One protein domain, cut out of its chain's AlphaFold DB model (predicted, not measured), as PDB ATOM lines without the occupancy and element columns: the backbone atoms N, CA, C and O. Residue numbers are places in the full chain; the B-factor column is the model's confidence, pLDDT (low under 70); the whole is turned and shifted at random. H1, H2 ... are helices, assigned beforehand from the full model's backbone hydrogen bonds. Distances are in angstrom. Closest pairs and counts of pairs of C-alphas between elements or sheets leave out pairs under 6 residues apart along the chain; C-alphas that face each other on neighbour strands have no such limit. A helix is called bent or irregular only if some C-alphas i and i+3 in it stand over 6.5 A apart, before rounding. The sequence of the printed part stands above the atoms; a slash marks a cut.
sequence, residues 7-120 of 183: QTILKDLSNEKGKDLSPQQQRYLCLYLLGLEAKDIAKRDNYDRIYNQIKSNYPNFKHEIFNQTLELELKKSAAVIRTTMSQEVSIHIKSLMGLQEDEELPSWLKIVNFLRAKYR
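Overview. This is residues 7 to 120 of the 183 residues of an uncharacterized protein of Cyanobacteria bacterium UBA11372 (UniProt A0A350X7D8). One long helix, H4, makes the long axis; H1, H2 and H5 gather round its later part as a head, and at its other end H3b folds back along it as a helical hairpin. H3a, the first arm of the bent H3, packs on H4 between head and hairpin. The printed part has 114 residues with five named helices, H1 to H5 in chain order, and no named strand: the class is all helix. The whole is loose, with a radius of gyration of the C-alphas of 17.2 A and spans of 54 by 25 by 25 A.

Arrangement. H1, residues 7 to 15, touches residues 92 to 96 alone of the hub, H4, residues 63 to 96; the closest C-alphas, Leu 13 and His 92, are 5.8 A apart. H2, residues 23 to 33, is about perpendicular to H4 at 85 degrees and touches its residues 81 to 89 alone, closest at C-alphas Gln 25 and Val 89, 7.0 A. H3, residues 38 to 57, assigned as one helix by its hydrogen bonds, is bent: C-alphas 45 and 48 are 7.9 A apart, and arms H3a, residues 38 to 45, and H3b, residues 48 to 57, stand about perpendicular at 79 degrees. H3a touches residues 74 to 82 alone of H4, closest at C-alphas Ala 38 and Ala 78, 4.8 A. H3b and H4 form a hairpin at a steep tilt of 43 degrees, closest at C-alphas Tyr 51 and Leu 70, 6.5 A. H5, residues 108 to 118, touches H2, closest at C-alphas Leu 33 and Val 112, 6.2 A. Every O i to N i+4 pair is within hydrogen-bond range in H1, H2, H3a, H3b and H5, and 25 of 30 in H4.

Along the chain. H1 begins at C-alpha 7 (101.588, 78.614, 133.027). H4 is 47.5 A long, from C-alpha 63 (61.317, 81.216, 149.245), with a kink of 37 degrees near residue 90; it is neither bent nor irregular, but only just: C-alphas 86 and 89 are 6.3 A apart. H2 and H5 are each 15.3 A long, H3b 14.0 A.

Size, cuts and confidence. The farthest C-alphas, Asn 60 and Gly 98, are 54.6 A apart. The printed part has no cut, and the link H4 to H5 is long, 11 residues. Residues 15 to 19 have pLDDT under 70.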
ATOM      1  N   GLN A   7     100.346  78.570 132.248       79.19
ATOM      2  CA  GLN A   7     101.588  78.614 133.027       79.19
ATOM      3  C   GLN A   7     102.499  79.739 132.539       79.19
ATOM      4  O   GLN A   7     103.003  80.522 133.345       79.19
ATOM      5  N   THR A   8     102.641  79.874 131.220       80.75
ATOM      6  CA  THR A   8     103.417  80.968 130.629       80.75
ATOM      7  C   THR A   8     102.775  82.331 130.910       80.75
ATOM      8  O   THR A   8     103.491  83.267 131.249       80.75
ATOM      9  N   ILE A   9     101.437  82.442 130.894       84.19
ATOM     10  CA  ILE A   9     100.740  83.685 131.290       84.19
ATOM     11  C   ILE A   9     101.102  84.101 132.717       84.19
ATOM     12  O   ILE A   9     101.455  85.254 132.954       84.19
ATOM     13  N   LEU A  10     100.995  83.177 133.678       83.25
ATOM     14  CA  LEU A  10     101.266  83.481 135.084       83.25
ATOM     15  C   LEU A  10     102.734  83.863 135.305       83.25
ATOM     16  O   LEU A  10     103.002  84.803 136.048       83.25
ATOM     17  N   LYS A  11     103.660  83.184 134.617       81.81
ATOM     18  CA  LYS A  11     105.098  83.474 134.672       81.81
ATOM     19  C   LYS A  11     105.445  84.850 134.096       81.81
ATOM     20  O   LYS A  11     106.264  85.571 134.662       81.81
ATOM     21  N   ASP A  12     104.836  85.227 132.979       82.12
ATOM     22  CA  ASP A  12     105.070  86.541 132.379       82.12
ATOM     23  C   ASP A  12     104.496  87.657 133.261       82.12
ATOM     24  O   ASP A  12     105.125  88.699 133.426       82.12
ATOM     25  N   LEU A  13     103.350  87.418 133.908       80.25
ATOM     26  CA  LEU A  13     102.743  88.371 134.840       80.25
ATOM     27  C   LEU A  13     103.541  88.562 136.138       80.25
ATOM     28  O   LEU A  13     103.555  89.674 136.666       80.25
ATOM     29  N   SER A  14     104.215  87.524 136.648       74.38
ATOM     30  CA  SER A  14     105.087  87.645 137.831       74.38
ATOM     31  C   SER A  14     106.332  88.494 137.569       74.38
ATOM     32  O   SER A  14     106.807  89.196 138.459       74.38
ATOM     33  N   ASN A  15     106.850  88.485 136.337       67.94
ATOM     34  CA  ASN A  15     108.115  89.148 136.012       67.94
ATOM     35  C   ASN A  15     107.994  90.675 135.842       67.94
ATOM     36  O   ASN A  15     109.008  91.366 135.863       67.94
ATOM     37  N   GLU A  16     106.780  91.208 135.672       65.31
ATOM     38  CA  GLU A  16     106.569  92.581 135.189       65.31
ATOM     39  C   GLU A  16     106.637  93.672 136.271       65.31
ATOM     40  O   GLU A  16     107.075  94.779 135.977       65.31
ATOM     41  N   LYS A  17     106.270  93.414 137.536       59.16
ATOM     42  CA  LYS A  17     106.362  94.426 138.617       59.16
ATOM     43  C   LYS A  17     106.419  93.793 140.009       59.16
ATOM     44  O   LYS A  17     105.408  93.808 140.695       59.16
ATOM     45  N   GLY A  18     107.578  93.270 140.428       56.44
ATOM     46  CA  GLY A  18     108.043  93.073 141.825       56.44
ATOM     47  C   GLY A  18     107.139  92.394 142.876       56.44
ATOM     48  O   GLY A  18     107.563  92.225 144.018       56.44
ATOM     49  N   LYS A  19     105.905  92.032 142.542       67.69
ATOM     50  CA  LYS A  19     104.893  91.482 143.428       67.69
ATOM     51  C   LYS A  19     104.080  90.482 142.626       67.69
ATOM     52  O   LYS A  19     103.386  90.849 141.682       67.69
ATOM     53  N   ASP A  20     104.191  89.223 143.010       77.38
ATOM     54  CA  ASP A  20     103.455  88.152 142.360       77.38
ATOM     55  C   ASP A  20     101.952  88.302 142.591       77.38
ATOM     56  O   ASP A  20     101.499  88.764 143.646       77.38
ATOM     57  N   LEU A  21     101.171  87.848 141.610       83.25
ATOM     58  CA  LEU A  21      99.740  87.667 141.796       83.25
ATOM     59  C   LEU A  21      99.500  86.698 142.959       83.25
ATOM     60  O   LEU A  21     100.082  85.613 143.004       83.25
ATOM     61  N   SER A  22      98.597  87.049 143.869       86.19
ATOM     62  CA  SER A  22      98.175  86.156 144.943       86.19
ATOM     63  C   SER A  22      97.529  84.886 144.367       86.19
ATOM     64  O   SER A  22      96.933  84.933 143.286       86.19
ATOM     65  N   PRO A  23      97.545  83.750 145.090       86.19
ATOM     66  CA  PRO A  23      96.904  82.518 144.620       86.19
ATOM     67  C   PRO A  23      95.433  82.710 144.217       86.19
ATOM     68  O   PRO A  23      94.947  82.099 143.265       86.19
ATOM     69  N   GLN A  24      94.721  83.606 144.908       86.38
ATOM     70  CA  GLN A  24      93.338  83.944 144.587       86.38
ATOM     71  C   GLN A  24      93.223  84.726 143.271       86.38
ATOM     72  O   GLN A  24      92.367  84.403 142.447       86.38
ATOM     73  N   GLN A  25      94.097  85.711 143.042       87.69
ATOM     74  CA  GLN A  25      94.139  86.472 141.791       87.69
ATOM     75  C   GLN A  25      94.481  85.568 140.602       87.69
ATOM     76  O   GLN A  25      93.791  85.616 139.584       87.69
ATOM     77  N   GLN A  26      95.485  84.695 140.751       88.12
ATOM     78  CA  GLN A  26      95.862  83.719 139.724       88.12
ATOM     79  C   GLN A  26      94.682  82.806 139.377       88.12
ATOM     80  O   GLN A  26      94.357  82.619 138.204       88.12
ATOM     81  N   ARG A  27      93.984  82.287 140.394       86.56
ATOM     82  CA  ARG A  27      92.809  81.435 140.203       86.56
ATOM     83  C   ARG A  27      91.685  82.158 139.462       86.56
ATOM     84  O   ARG A  27      91.127  81.593 138.525       86.56
ATOM     85  N   TYR A  28      91.349  83.387 139.851       89.06
ATOM     86  CA  TYR A  28      90.318  84.168 139.163       89.06
ATOM     87  C   TYR A  28      90.698  84.464 137.714       89.06
ATOM     88  O   TYR A  28      89.874  84.243 136.827       89.06
ATOM     89  N   LEU A  29      91.946  84.862 137.458       87.31
ATOM     90  CA  LEU A  29      92.448  85.074 136.102       87.31
ATOM     91  C   LEU A  29      92.300  83.808 135.249       87.31
ATOM     92  O   LEU A  29      91.772  83.880 134.140       87.31
ATOM     93  N   CYS A  30      92.680  82.642 135.778       86.06
ATOM     94  CA  CYS A  30      92.511  81.366 135.083       86.06
ATOM     95  C   CYS A  30      91.041  81.107 134.727       86.06
ATOM     96  O   CYS A  30      90.735  80.769 133.589       86.06
ATOM     97  N   LEU A  31      90.115  81.299 135.672       85.81
ATOM     98  CA  LEU A  31      88.686  81.077 135.429       85.81
ATOM     99  C   LEU A  31      88.127  82.035 134.364       85.81
ATOM    100  O   LEU A  31      87.380  81.599 133.489       85.81
ATOM    101  N   TYR A  32      88.555  83.298 134.365       85.88
ATOM    102  CA  TYR A  32      88.217  84.246 133.303       85.88
ATOM    103  C   TYR A  32      88.753  83.814 131.939       85.88
ATOM    104  O   TYR A  32      88.029  83.851 130.942       85.88
ATOM    105  N   LEU A  33      90.006  83.361 131.878       83.56
ATOM    106  CA  LEU A  33      90.604  82.861 130.642       83.56
ATOM    107  C   LEU A  33      89.851  81.640 130.110       83.56
ATOM    108  O   LEU A  33      89.634  81.569 128.902       83.56
ATOM    109  N   LEU A  34      89.346  80.773 130.993       81.12
ATOM    110  CA  LEU A  34      88.476  79.637 130.659       81.12
ATOM    111  C   LEU A  34      87.045  80.036 130.247       81.12
ATOM    112  O   LEU A  34      86.288  79.183 129.797       81.12
ATOM    113  N   GLY A  35      86.676  81.316 130.354       80.81
ATOM    114  CA  GLY A  35      85.382  81.833 129.896       80.81
ATOM    115  C   GLY A  35      84.315  81.955 130.970       80.81
ATOM    116  O   GLY A  35      83.176  82.246 130.627       80.81
ATOM    117  N   LEU A  36      84.667  81.778 132.244       85.56
ATOM    118  CA  LEU A  36      83.734  82.027 133.333       85.56
ATOM    119  C   LEU A  36      83.610  83.527 133.592       85.56
ATOM    120  O   LEU A  36      84.606  84.257 133.617       85.56
ATOM    121  N   GLU A  37      82.387  83.977 133.849       88.69
ATOM    122  CA  GLU A  37      82.140  85.338 134.294       88.69
ATOM    123  C   GLU A  37      82.264  85.456 135.816       88.69
ATOM    124  O   GLU A  37      82.196  84.482 136.567       88.69
ATOM    125  N   ALA A  38      82.365  86.694 136.309       90.31
ATOM    126  CA  ALA A  38      82.437  86.976 137.743       90.31
ATOM    127  C   ALA A  38      81.289  86.337 138.536       90.31
ATOM    128  O   ALA A  38      81.479  85.919 139.676       90.31
ATOM    129  N   LYS A  39      80.090  86.283 137.935       91.50
ATOM    130  CA  LYS A  39      78.904  85.683 138.549       91.50
ATOM    131  C   LYS A  39      79.075  84.174 138.725       91.50
ATOM    132  O   LYS A  39      78.741  83.660 139.791       91.50
ATOM    133  N   ASP A  40      79.628  83.489 137.730       89.25
ATOM    134  CA  ASP A  40      79.868  82.045 137.786       89.25
ATOM    135  C   ASP A  40      80.923  81.708 138.837       89.25
ATOM    136  O   ASP A  40      80.744  80.784 139.631       89.25
ATOM    137  N   ILE A  41      81.991  82.509 138.894       89.94
ATOM    138  CA  ILE A  41      83.053  82.368 139.897       89.94
ATOM    139  C   ILE A  41      82.491  82.624 141.303       89.94
ATOM    140  O   ILE A  41      82.698  81.817 142.207       89.94
ATOM    141  N   ALA A  42      81.715  83.699 141.488       91.69
ATOM    142  CA  ALA A  42      81.081  84.015 142.766       91.69
ATOM    143  C   ALA A  42      80.157  82.890 143.239       91.69
ATOM    144  O   ALA A  42      80.202  82.509 144.408       91.69
ATOM    145  N   LYS A  43      79.349  82.331 142.332       91.50
ATOM    146  CA  LYS A  43      78.481  81.191 142.631       91.50
ATOM    147  C   LYS A  43      79.302  79.968 143.027       91.50
ATOM    148  O   LYS A  43      79.030  79.371 144.060       91.50
ATOM    149  N   ARG A  44      80.340  79.628 142.265       89.44
ATOM    150  CA  ARG A  44      81.204  78.481 142.564       89.44
ATOM    151  C   ARG A  44      81.864  78.575 143.941       89.44
ATOM    152  O   ARG A  44      81.985  77.559 144.613       89.44
ATOM    153  N   ASP A  45      82.280  79.769 144.349       88.69
ATOM    154  CA  ASP A  45      83.106  79.940 145.549       88.69
ATOM    155  C   ASP A  45      82.314  80.278 146.805       88.69
ATOM    156  O   ASP A  45      82.744  79.973 147.915       88.69
ATOM    157  N   ASN A  46      81.183  80.964 146.645       91.94
ATOM    158  CA  ASN A  46      80.482  81.572 147.768       91.94
ATOM    159  C   ASN A  46      79.050  81.081 147.944       91.94
ATOM    160  O   ASN A  46      78.447  81.461 148.945       91.94
ATOM    161  N   TYR A  47      78.502  80.262 147.038       93.94
ATOM    162  CA  TYR A  47      77.094  79.862 147.114       93.94
ATOM    163  C   TYR A  47      76.748  79.221 148.457       93.94
ATOM    164  O   TYR A  47      75.910  79.767 149.164       93.94
ATOM    165  N   ASP A  48      77.430  78.145 148.856       94.12
ATOM    166  CA  ASP A  48      77.101  77.430 150.097       94.12
ATOM    167  C   ASP A  48      77.270  78.319 151.331       94.12
ATOM    168  O   ASP A  48      76.431  78.326 152.232       94.12
ATOM    169  N   ARG A  49      78.336  79.127 151.355       95.56
ATOM    170  CA  ARG A  49      78.599  80.068 152.447       95.56
ATOM    171  C   ARG A  49      77.484  81.106 152.567       95.56
ATOM    172  O   ARG A  49      76.954  81.299 153.657       95.56
ATOM    173  N   ILE A  50      77.131  81.765 151.463       94.75
ATOM    174  CA  ILE A  50      76.093  82.803 151.429       94.75
ATOM    175  C   ILE A  50      74.725  82.185 151.721       94.75
ATOM    176  O   ILE A  50      73.974  82.724 152.528       94.75
ATOM    177  N   TYR A  51      74.417  81.034 151.126       95.56
ATOM    178  CA  TYR A  51      73.176  80.301 151.355       95.56
ATOM    179  C   TYR A  51      72.989  79.988 152.843       95.56
ATOM    180  O   TYR A  51      71.962  80.339 153.427       95.56
ATOM    181  N   ASN A  52      74.000  79.392 153.481       95.25
ATOM    182  CA  ASN A  52      73.949  79.043 154.899       95.25
ATOM    183  C   ASN A  52      73.883  80.287 155.793       95.25
ATOM    184  O   ASN A  52      73.142  80.293 156.775       95.25
ATOM    185  N   GLN A  53      74.591  81.361 155.434       95.69
ATOM    186  CA  GLN A  53      74.539  82.632 156.155       95.69
ATOM    187  C   GLN A  53      73.137  83.259 156.105       95.69
ATOM    188  O   GLN A  53      72.615  83.668 157.140       95.69
ATOM    189  N   ILE A  54      72.492  83.293 154.934       94.69
ATOM    190  CA  ILE A  54      71.120  83.807 154.792       94.69
ATOM    191  C   ILE A  54      70.146  82.916 155.565       94.69
ATOM    192  O   ILE A  54      69.324  83.429 156.317       94.69
ATOM    193  N   LYS A  55      70.265  81.589 155.437       94.69
ATOM    194  CA  LYS A  55      69.392  80.631 156.129       94.69
ATOM    195  C   LYS A  55      69.496  80.743 157.651       94.69
ATOM    196  O   LYS A  55      68.481  80.647 158.333       94.69
ATOM    197  N   SER A  56      70.700  80.973 158.173       95.06
ATOM    198  CA  SER A  56      70.938  81.165 159.606       95.06
ATOM    199  C   SER A  56      70.420  82.513 160.109       95.06
ATOM    200  O   SER A  56      69.824  82.575 161.179       95.06
ATOM    201  N   ASN A  57      70.645  83.592 159.356       94.75
ATOM    202  CA  ASN A  57      70.268  84.943 159.782       94.75
ATOM    203  C   ASN A  57      68.775  85.231 159.580       94.75
ATOM    204  O   ASN A  57      68.209  86.078 160.267       94.75
ATOM    205  N   TYR A  58      68.139  84.528 158.641       92.81
ATOM    206  CA  TYR A  58      66.760  84.756 158.226       92.81
ATOM    207  C   TYR A  58      65.996  83.434 158.016       92.81
ATOM    208  O   TYR A  58      65.546  83.141 156.904       92.81
ATOM    209  N   PRO A  59      65.795  82.625 159.074       90.25
ATOM    210  CA  PRO A  59      65.208  81.285 158.961       90.25
ATOM    211  C   PRO A  59      63.759  81.281 158.445       90.25
ATOM    212  O   PRO A  59      63.309  80.286 157.886       90.25
ATOM    213  N   ASN A  60      63.041  82.399 158.596       94.44
ATOM    214  CA  ASN A  60      61.628  82.538 158.232       94.44
ATOM    215  C   ASN A  60      61.406  83.241 156.880       94.44
ATOM    216  O   ASN A  60      60.280  83.640 156.570       94.44
ATOM    217  N   PHE A  61      62.456  83.451 156.079       94.88
ATOM    218  CA  PHE A  61      62.283  84.022 154.745       94.88
ATOM    219  C   PHE A  61      61.411  83.124 153.869       94.88
ATOM    220  O   PHE A  61      61.662  81.931 153.705       94.88
ATOM    221  N   LYS A  62      60.401  83.738 153.242       94.19
ATOM    222  CA  LYS A  62      59.675  83.108 152.140       94.19
ATOM    223  C   LYS A  62      60.654  82.818 151.003       94.19
ATOM    224  O   LYS A  62      61.564  83.608 150.752       94.19
ATOM    225  N   HIS A  63      60.421  81.722 150.288       91.06
ATOM    226  CA  HIS A  63      61.317  81.216 149.245       91.06
ATOM    227  C   HIS A  63      61.714  82.281 148.199       91.06
ATOM    228  O   HIS A  63      62.875  82.374 147.811       91.06
ATOM    229  N   GLU A  64      60.776  83.133 147.780       94.00
ATOM    230  CA  GLU A  64      61.040  84.217 146.821       94.00
ATOM    231  C   GLU A  64      62.010  85.274 147.367       94.00
ATOM    232  O   GLU A  64      62.987  85.621 146.705       94.00
ATOM    233  N   ILE A  65      61.786  85.741 148.598       94.50
ATOM    234  CA  ILE A  65      62.636  86.736 149.272       94.50
ATOM    235  C   ILE A  65      64.025  86.148 149.537       94.50
ATOM    236  O   ILE A  65      65.040  86.829 149.366       94.50
ATOM    237  N   PHE A  66      64.077  84.866 149.907       95.44
ATOM    238  CA  PHE A  66      65.327  84.139 150.092       95.44
ATOM    239  C   PHE A  66      66.162  84.137 148.808       95.44
ATOM    240  O   PHE A  66      67.318  84.560 148.825       95.44
ATOM    241  N   ASN A  67      65.566  83.745 147.678       94.00
ATOM    242  CA  ASN A  67      66.273  83.682 146.400       94.00
ATOM    243  C   ASN A  67      66.703  85.062 145.891       94.00
ATOM    244  O   ASN A  67      67.812  85.201 145.376       94.00
ATOM    245  N   GLN A  68      65.874  86.094 146.073       95.75
ATOM    246  CA  GLN A  68      66.250  87.470 145.730       95.75
ATOM    247  C   GLN A  68      67.453  87.948 146.552       95.75
ATOM    248  O   GLN A  68      68.382  88.543 146.006       95.75
ATOM    249  N   THR A  69      67.465  87.647 147.852       95.00
ATOM    250  CA  THR A  69      68.575  88.000 148.747       95.00
ATOM    251  C   THR A  69      69.852  87.253 148.360       95.00
ATOM    252  O   THR A  69      70.919  87.857 148.274       95.00
ATOM    253  N   LEU A  70      69.742  85.958 148.053       94.31
ATOM    254  CA  LEU A  70      70.859  85.132 147.599       94.31
ATOM    255  C   LEU A  70      71.482  85.667 146.304       94.31
ATOM    256  O   LEU A  70      72.700  85.823 146.226       94.31
ATOM    257  N   GLU A  71      70.664  86.005 145.305       95.50
ATOM    258  CA  GLU A  71      71.146  86.595 144.051       95.50
ATOM    259  C   GLU A  71      71.800  87.970 144.268       95.50
ATOM    260  O   GLU A  71      72.824  88.268 143.649       95.50
ATOM    261  N   LEU A  72      71.261  88.802 145.169       96.50
ATOM    262  CA  LEU A  72      71.860  90.095 145.520       96.50
ATOM    263  C   LEU A  72      73.245  89.933 146.157       96.50
ATOM    264  O   LEU A  72      74.186  90.621 145.756       96.50
ATOM    265  N   GLU A  73      73.395  89.015 147.108       95.81
ATOM    266  CA  GLU A  73      74.680  88.750 147.766       95.81
ATOM    267  C   GLU A  73      75.705  88.128 146.804       95.81
ATOM    268  O   GLU A  73      76.866  88.545 146.767       95.81
ATOM    269  N   LEU A  74      75.277  87.208 145.934       94.88
ATOM    270  CA  LEU A  74      76.130  86.674 144.867       94.88
ATOM    271  C   LEU A  74      76.577  87.768 143.890       94.88
ATOM    272  O   LEU A  74      77.737  87.792 143.478       94.88
ATOM    273  N   LYS A  75      75.698  88.721 143.553       95.69
ATOM    274  CA  LYS A  75      76.042  89.871 142.704       95.69
ATOM    275  C   LYS A  75      77.071  90.791 143.367       95.69
ATOM    276  O   LYS A  75      77.965  91.281 142.675       95.69
ATOM    277  N   LYS A  76      76.984  91.008 144.686       95.38
ATOM    278  CA  LYS A  76      78.003  91.752 145.452       95.38
ATOM    279  C   LYS A  76      79.345  91.022 145.426       95.38
ATOM    280  O   LYS A  76      80.360  91.633 145.112       95.38
ATOM    281  N   SER A  77      79.345  89.710 145.659       93.69
ATOM    282  CA  SER A  77      80.553  88.882 145.563       93.69
ATOM    283  C   SER A  77      81.186  88.943 144.164       93.69
ATOM    284  O   SER A  77      82.386  89.177 144.034       93.69
ATOM    285  N   ALA A  78      80.375  88.854 143.108       93.88
ATOM    286  CA  ALA A  78      80.830  89.010 141.728       93.88
ATOM    287  C   ALA A  78      81.415  90.407 141.446       93.88
ATOM    288  O   ALA A  78      82.344  90.546 140.650       93.88
ATOM    289  N   ALA A  79      80.893  91.462 142.082       93.12
ATOM    290  CA  ALA A  79      81.458  92.803 141.970       93.12
ATOM    291  C   ALA A  79      82.868  92.877 142.571       93.12
ATOM    292  O   ALA A  79      83.755  93.402 141.907       93.12
ATOM    293  N   VAL A  80      83.093  92.275 143.743       92.12
ATOM    294  CA  VAL A  80      84.429  92.195 144.361       92.12
ATOM    295  C   VAL A  80      85.421  91.501 143.427       92.12
ATOM    296  O   VAL A  80      86.486  92.045 143.163       92.12
ATOM    297  N   ILE A  81      85.042  90.355 142.850       92.06
ATOM    298  CA  ILE A  81      85.890  89.616 141.898       92.06
ATOM    299  C   ILE A  81      86.252  90.488 140.689       92.06
ATOM    300  O   ILE A  81      87.415  90.524 140.283       92.06
ATOM    301  N   ARG A  82      85.280  91.220 140.124       89.69
ATOM    302  CA  ARG A  82      85.546  92.149 139.014       89.69
ATOM    303  C   ARG A  82      86.530  93.232 139.409       89.69
ATOM    304  O   ARG A  82      87.450  93.475 138.642       89.69
ATOM    305  N   THR A  83      86.352  93.846 140.574       88.31
ATOM    306  CA  THR A  83      87.246  94.892 141.075       88.31
ATOM    307  C   THR A  83      88.670  94.368 141.241       88.31
ATOM    308  O   THR A  83      89.596  94.984 140.716       88.31
ATOM    309  N   THR A  84      88.845  93.196 141.864       87.25
ATOM    310  CA  THR A  84      90.148  92.522 141.991       87.25
ATOM    311  C   THR A  84      90.805  92.329 140.622       87.25
ATOM    312  O   THR A  84      91.976  92.649 140.441       87.25
ATOM    313  N   MET A  85      90.059  91.859 139.620       86.75
ATOM    314  CA  MET A  85      90.601  91.692 138.271       86.75
ATOM    315  C   MET A  85      90.938  93.025 137.596       86.75
ATOM    316  O   MET A  85      92.043  93.201 137.087       86.75
ATOM    317  N   SER A  86      90.008  93.980 137.607       81.06
ATOM    318  CA  SER A  86      90.143  95.226 136.857       81.06
ATOM    319  C   SER A  86      91.154  96.197 137.452       81.06
ATOM    320  O   SER A  86      91.673  97.024 136.709       81.06
ATOM    321  N   GLN A  87      91.398  96.142 138.763       78.94
ATOM    322  CA  GLN A  87      92.305  97.063 139.450       78.94
ATOM    323  C   GLN A  87      93.648  96.416 139.764       78.94
ATOM    324  O   GLN A  87      94.676  97.025 139.505       78.94
ATOM    325  N   GLU A  88      93.659  95.193 140.291       79.69
ATOM    326  CA  GLU A  88      94.900  94.585 140.778       79.69
ATOM    327  C   GLU A  88      95.599  93.828 139.649       79.69
ATOM    328  O   GLU A  88      96.757  94.099 139.350       79.69
ATOM    329  N   VAL A  89      94.883  92.950 138.942       81.06
ATOM    330  CA  VAL A  89      95.480  92.134 137.868       81.06
ATOM    331  C   VAL A  89      95.798  92.969 136.623       81.06
ATOM    332  O   VAL A  89      96.845  92.790 136.002       81.06
ATOM    333  N   SER A  90      94.940  93.931 136.281       78.50
ATOM    334  CA  SER A  90      95.149  94.858 135.161       78.50
ATOM    335  C   SER A  90      96.479  95.618 135.197       78.50
ATOM    336  O   SER A  90      97.056  95.871 134.141       78.50
ATOM    337  N   ILE A  91      96.987  95.973 136.384       75.50
ATOM    338  CA  ILE A  91      98.264  96.693 136.522       75.50
ATOM    339  C   ILE A  91      99.422  95.846 135.990       75.50
ATOM    340  O   ILE A  91     100.280  96.363 135.277       75.50
ATOM    341  N   HIS A  92      99.415  94.545 136.280       77.75
ATOM    342  CA  HIS A  92     100.420  93.611 135.773       77.75
ATOM    343  C   HIS A  92     100.292  93.409 134.256       77.75
ATOM    344  O   HIS A  92     101.286  93.195 133.567       77.75
ATOM    345  N   ILE A  93      99.076  93.525 133.713       80.94
ATOM    346  CA  ILE A  93      98.825  93.315 132.283       80.94
ATOM    347  C   ILE A  93      99.155  94.554 131.437       80.94
ATOM    348  O   ILE A  93      99.556  94.385 130.287       80.94
ATOM    349  N   LYS A  94      99.055  95.782 131.980       79.94
ATOM    350  CA  LYS A  94      99.425  97.024 131.262       79.94
ATOM    351  C   LYS A  94     100.795  96.909 130.593       79.94
ATOM    352  O   LYS A  94     100.921  97.175 129.400       79.94
ATOM    353  N   SER A  95     101.779  96.437 131.354       75.44
ATOM    354  CA  SER A  95     103.152  96.294 130.874       75.44
ATOM    355  C   SER A  95     103.278  95.216 129.790       75.44
ATOM    356  O   SER A  95     103.832  95.467 128.722       75.44
ATOM    357  N   LEU A  96     102.609  94.065 129.962       81.50
ATOM    358  CA  LEU A  96     102.556  93.015 128.932       81.50
ATOM    359  C   LEU A  96     101.891  93.455 127.624       81.50
ATOM    360  O   LEU A  96     102.154  92.846 126.578       81.50
ATOM    361  N   MET A  97     100.989  94.437 127.693       84.31
ATOM    362  CA  MET A  97     100.330  95.057 126.544       84.31
ATOM    363  C   MET A  97     101.164  96.180 125.914       84.31
ATOM    364  O   MET A  97     100.784  96.669 124.854       84.31
ATOM    365  N   GLY A  98     102.290  96.566 126.526       82.00
ATOM    366  CA  GLY A  98     103.139  97.666 126.070       82.00
ATOM    367  C   GLY A  98     102.523  99.051 126.278       82.00
ATOM    368  O   GLY A  98     102.921  99.986 125.587       82.00
ATOM    369  N   LEU A  99     101.545  99.176 127.183       83.31
ATOM    370  CA  LEU A  99     100.870 100.442 127.466       83.31
ATOM    371  C   LEU A  99     101.716 101.301 128.411       83.31
ATOM    372  O   LEU A  99     102.266 100.790 129.392       83.31
ATOM    373  N   GLN A 100     101.779 102.605 128.144       78.56
ATOM    374  CA  GLN A 100     102.440 103.567 129.032       78.56
ATOM    375  C   GLN A 100     101.647 103.758 130.342       78.56
ATOM    376  O   GLN A 100     100.481 103.364 130.462       78.56
ATOM    377  N   GLU A 101     102.276 104.324 131.379       71.62
ATOM    378  CA  GLU A 101     101.631 104.451 132.699       71.62
ATOM    379  C   GLU A 101     100.377 105.338 132.669       71.62
ATOM    380  O   GLU A 101      99.393 105.024 133.348       71.62
ATOM    381  N   ASP A 102     100.392 106.375 131.836       80.25
ATOM    382  CA  ASP A 102      99.329 107.355 131.611       80.25
ATOM    383  C   ASP A 102      98.230 106.877 130.650       80.25
ATOM    384  O   ASP A 102      97.145 107.458 130.619       80.25
ATOM    385  N   GLU A 103      98.454 105.784 129.918       80.44
ATOM    386  CA  GLU A 103      97.445 105.230 129.019       80.44
ATOM    387  C   GLU A 103      96.291 104.573 129.789       80.44
ATOM    388  O   GLU A 103      96.469 103.861 130.788       80.44
ATOM    389  N   GLU A 104      95.066 104.796 129.311       80.56
ATOM    390  CA  GLU A 104      93.873 104.207 129.906       80.56
ATOM    391  C   GLU A 104      93.861 102.684 129.710       80.56
ATOM    392  O   GLU A 104      94.134 102.155 128.629       80.56
ATOM    393  N   LEU A 105      93.520 101.957 130.775       78.12
ATOM    394  CA  LEU A 105      93.409 100.504 130.725       78.12
ATOM    395  C   LEU A 105      92.234 100.083 129.829       78.12
ATOM    396  O   LEU A 105      91.106 100.537 130.043       78.12
ATOM    397  N   PRO A 106      92.438  99.156 128.875       83.00
ATOM    398  CA  PRO A 106      91.340  98.597 128.107       83.00
ATOM    399  C   PRO A 106      90.311  97.921 129.017       83.00
ATOM    400  O   PRO A 106      90.631  97.415 130.091       83.00
ATOM    401  N   SER A 107      89.066  97.822 128.548       85.00
ATOM    402  CA  SER A 107      88.035  97.047 129.249       85.00
ATOM    403  C   SER A 107      88.527  95.628 129.571       85.00
ATOM    404  O   SER A 107      89.190  95.014 128.731       85.00
ATOM    405  N   TRP A 108      88.109  95.060 130.705       84.06
ATOM    406  CA  TRP A 108      88.507  93.707 131.120       84.06
ATOM    407  C   TRP A 108      88.304  92.638 130.031       84.06
ATOM    408  O   TRP A 108      89.153  91.777 129.831       84.06
ATOM    409  N   LEU A 109      87.222  92.730 129.250       83.50
ATOM    410  CA  LEU A 109      86.979  91.821 128.127       83.50
ATOM    411  C   LEU A 109      88.082  91.896 127.054       83.50
ATOM    412  O   LEU A 109      88.532  90.866 126.555       83.50
ATOM    413  N   LYS A 110      88.548  93.106 126.718       86.00
ATOM    414  CA  LYS A 110      89.668  93.312 125.782       86.00
ATOM    415  C   LYS A 110      90.968  92.736 126.340       86.00
ATOM    416  O   LYS A 110      91.707  92.113 125.588       86.00
ATOM    417  N   ILE A 111      91.204  92.895 127.640       86.50
ATOM    418  CA  ILE A 111      92.367  92.336 128.338       86.50
ATOM    419  C   ILE A 111      92.367  90.803 128.253       86.50
ATOM    420  O   ILE A 111      93.354  90.202 127.832       86.50
ATOM    421  N   VAL A 112      91.241  90.165 128.584       84.56
ATOM    422  CA  VAL A 112      91.090  88.705 128.481       84.56
ATOM    423  C   VAL A 112      91.323  88.245 127.043       84.56
ATOM    424  O   VAL A 112      92.080  87.306 126.818       84.56
ATOM    425  N   ASN A 113      90.734  88.922 126.056       85.00
ATOM    426  CA  ASN A 113      90.917  88.568 124.647       85.00
ATOM    427  C   ASN A 113      92.368  88.746 124.173       85.00
ATOM    428  O   ASN A 113      92.864  87.901 123.430       85.00
ATOM    429  N   PHE A 114      93.060  89.791 124.633       88.31
ATOM    430  CA  PHE A 114      94.484  89.991 124.372       88.31
ATOM    431  C   PHE A 114      95.318  88.825 124.912       88.31
ATOM    432  O   PHE A 114      96.082  88.228 124.157       88.31
ATOM    433  N   LEU A 115      95.132  88.453 126.183       86.81
ATOM    434  CA  LEU A 115      95.851  87.328 126.788       86.81
ATOM    435  C   LEU A 115      95.554  86.021 126.047       86.81
ATOM    436  O   LEU A 115      96.469  85.270 125.717       86.81
ATOM    437  N   ARG A 116      94.285  85.777 125.702       84.75
ATOM    438  CA  ARG A 116      93.894  84.608 124.906       84.75
ATOM    439  C   ARG A 116      94.599  84.553 123.554       84.75
ATOM    440  O   ARG A 116      95.005  83.477 123.137       84.75
ATOM    441  N   ALA A 117      94.743  85.689 122.877       84.31
ATOM    442  CA  ALA A 117      95.403  85.767 121.579       84.31
ATOM    443  C   ALA A 117      96.932  85.627 121.687       84.31
ATOM    444  O   ALA A 117      97.529  84.884 120.909       84.31
ATOM    445  N   LYS A 118      97.557  86.309 122.657       84.06
ATOM    446  CA  LYS A 118      99.014  86.313 122.873       84.06
ATOM    447  C   LYS A 118      99.540  84.935 123.275       84.06
ATOM    448  O   LYS A 118     100.575  84.517 122.767       84.06
ATOM    449  N   TYR A 119      98.802  84.226 124.129       83.44
ATOM    450  CA  TYR A 119      99.202  82.935 124.702       83.44
ATOM    451  C   TYR A 119      98.447  81.745 124.112       83.44
ATOM    452  O   TYR A 119      98.428  80.654 124.693       83.44
ATOM    453  N   ARG A 120      97.827  81.941 122.945       81.62
ATOM    454  CA  ARG A 120      97.283  80.831 122.176       81.62
ATOM    455  C   ARG A 120      98.433  79.910 121.788       81.62
ATOM    456  O   ARG A 120      99.399  80.361 121.171       81.62
TER     457      ARG A 120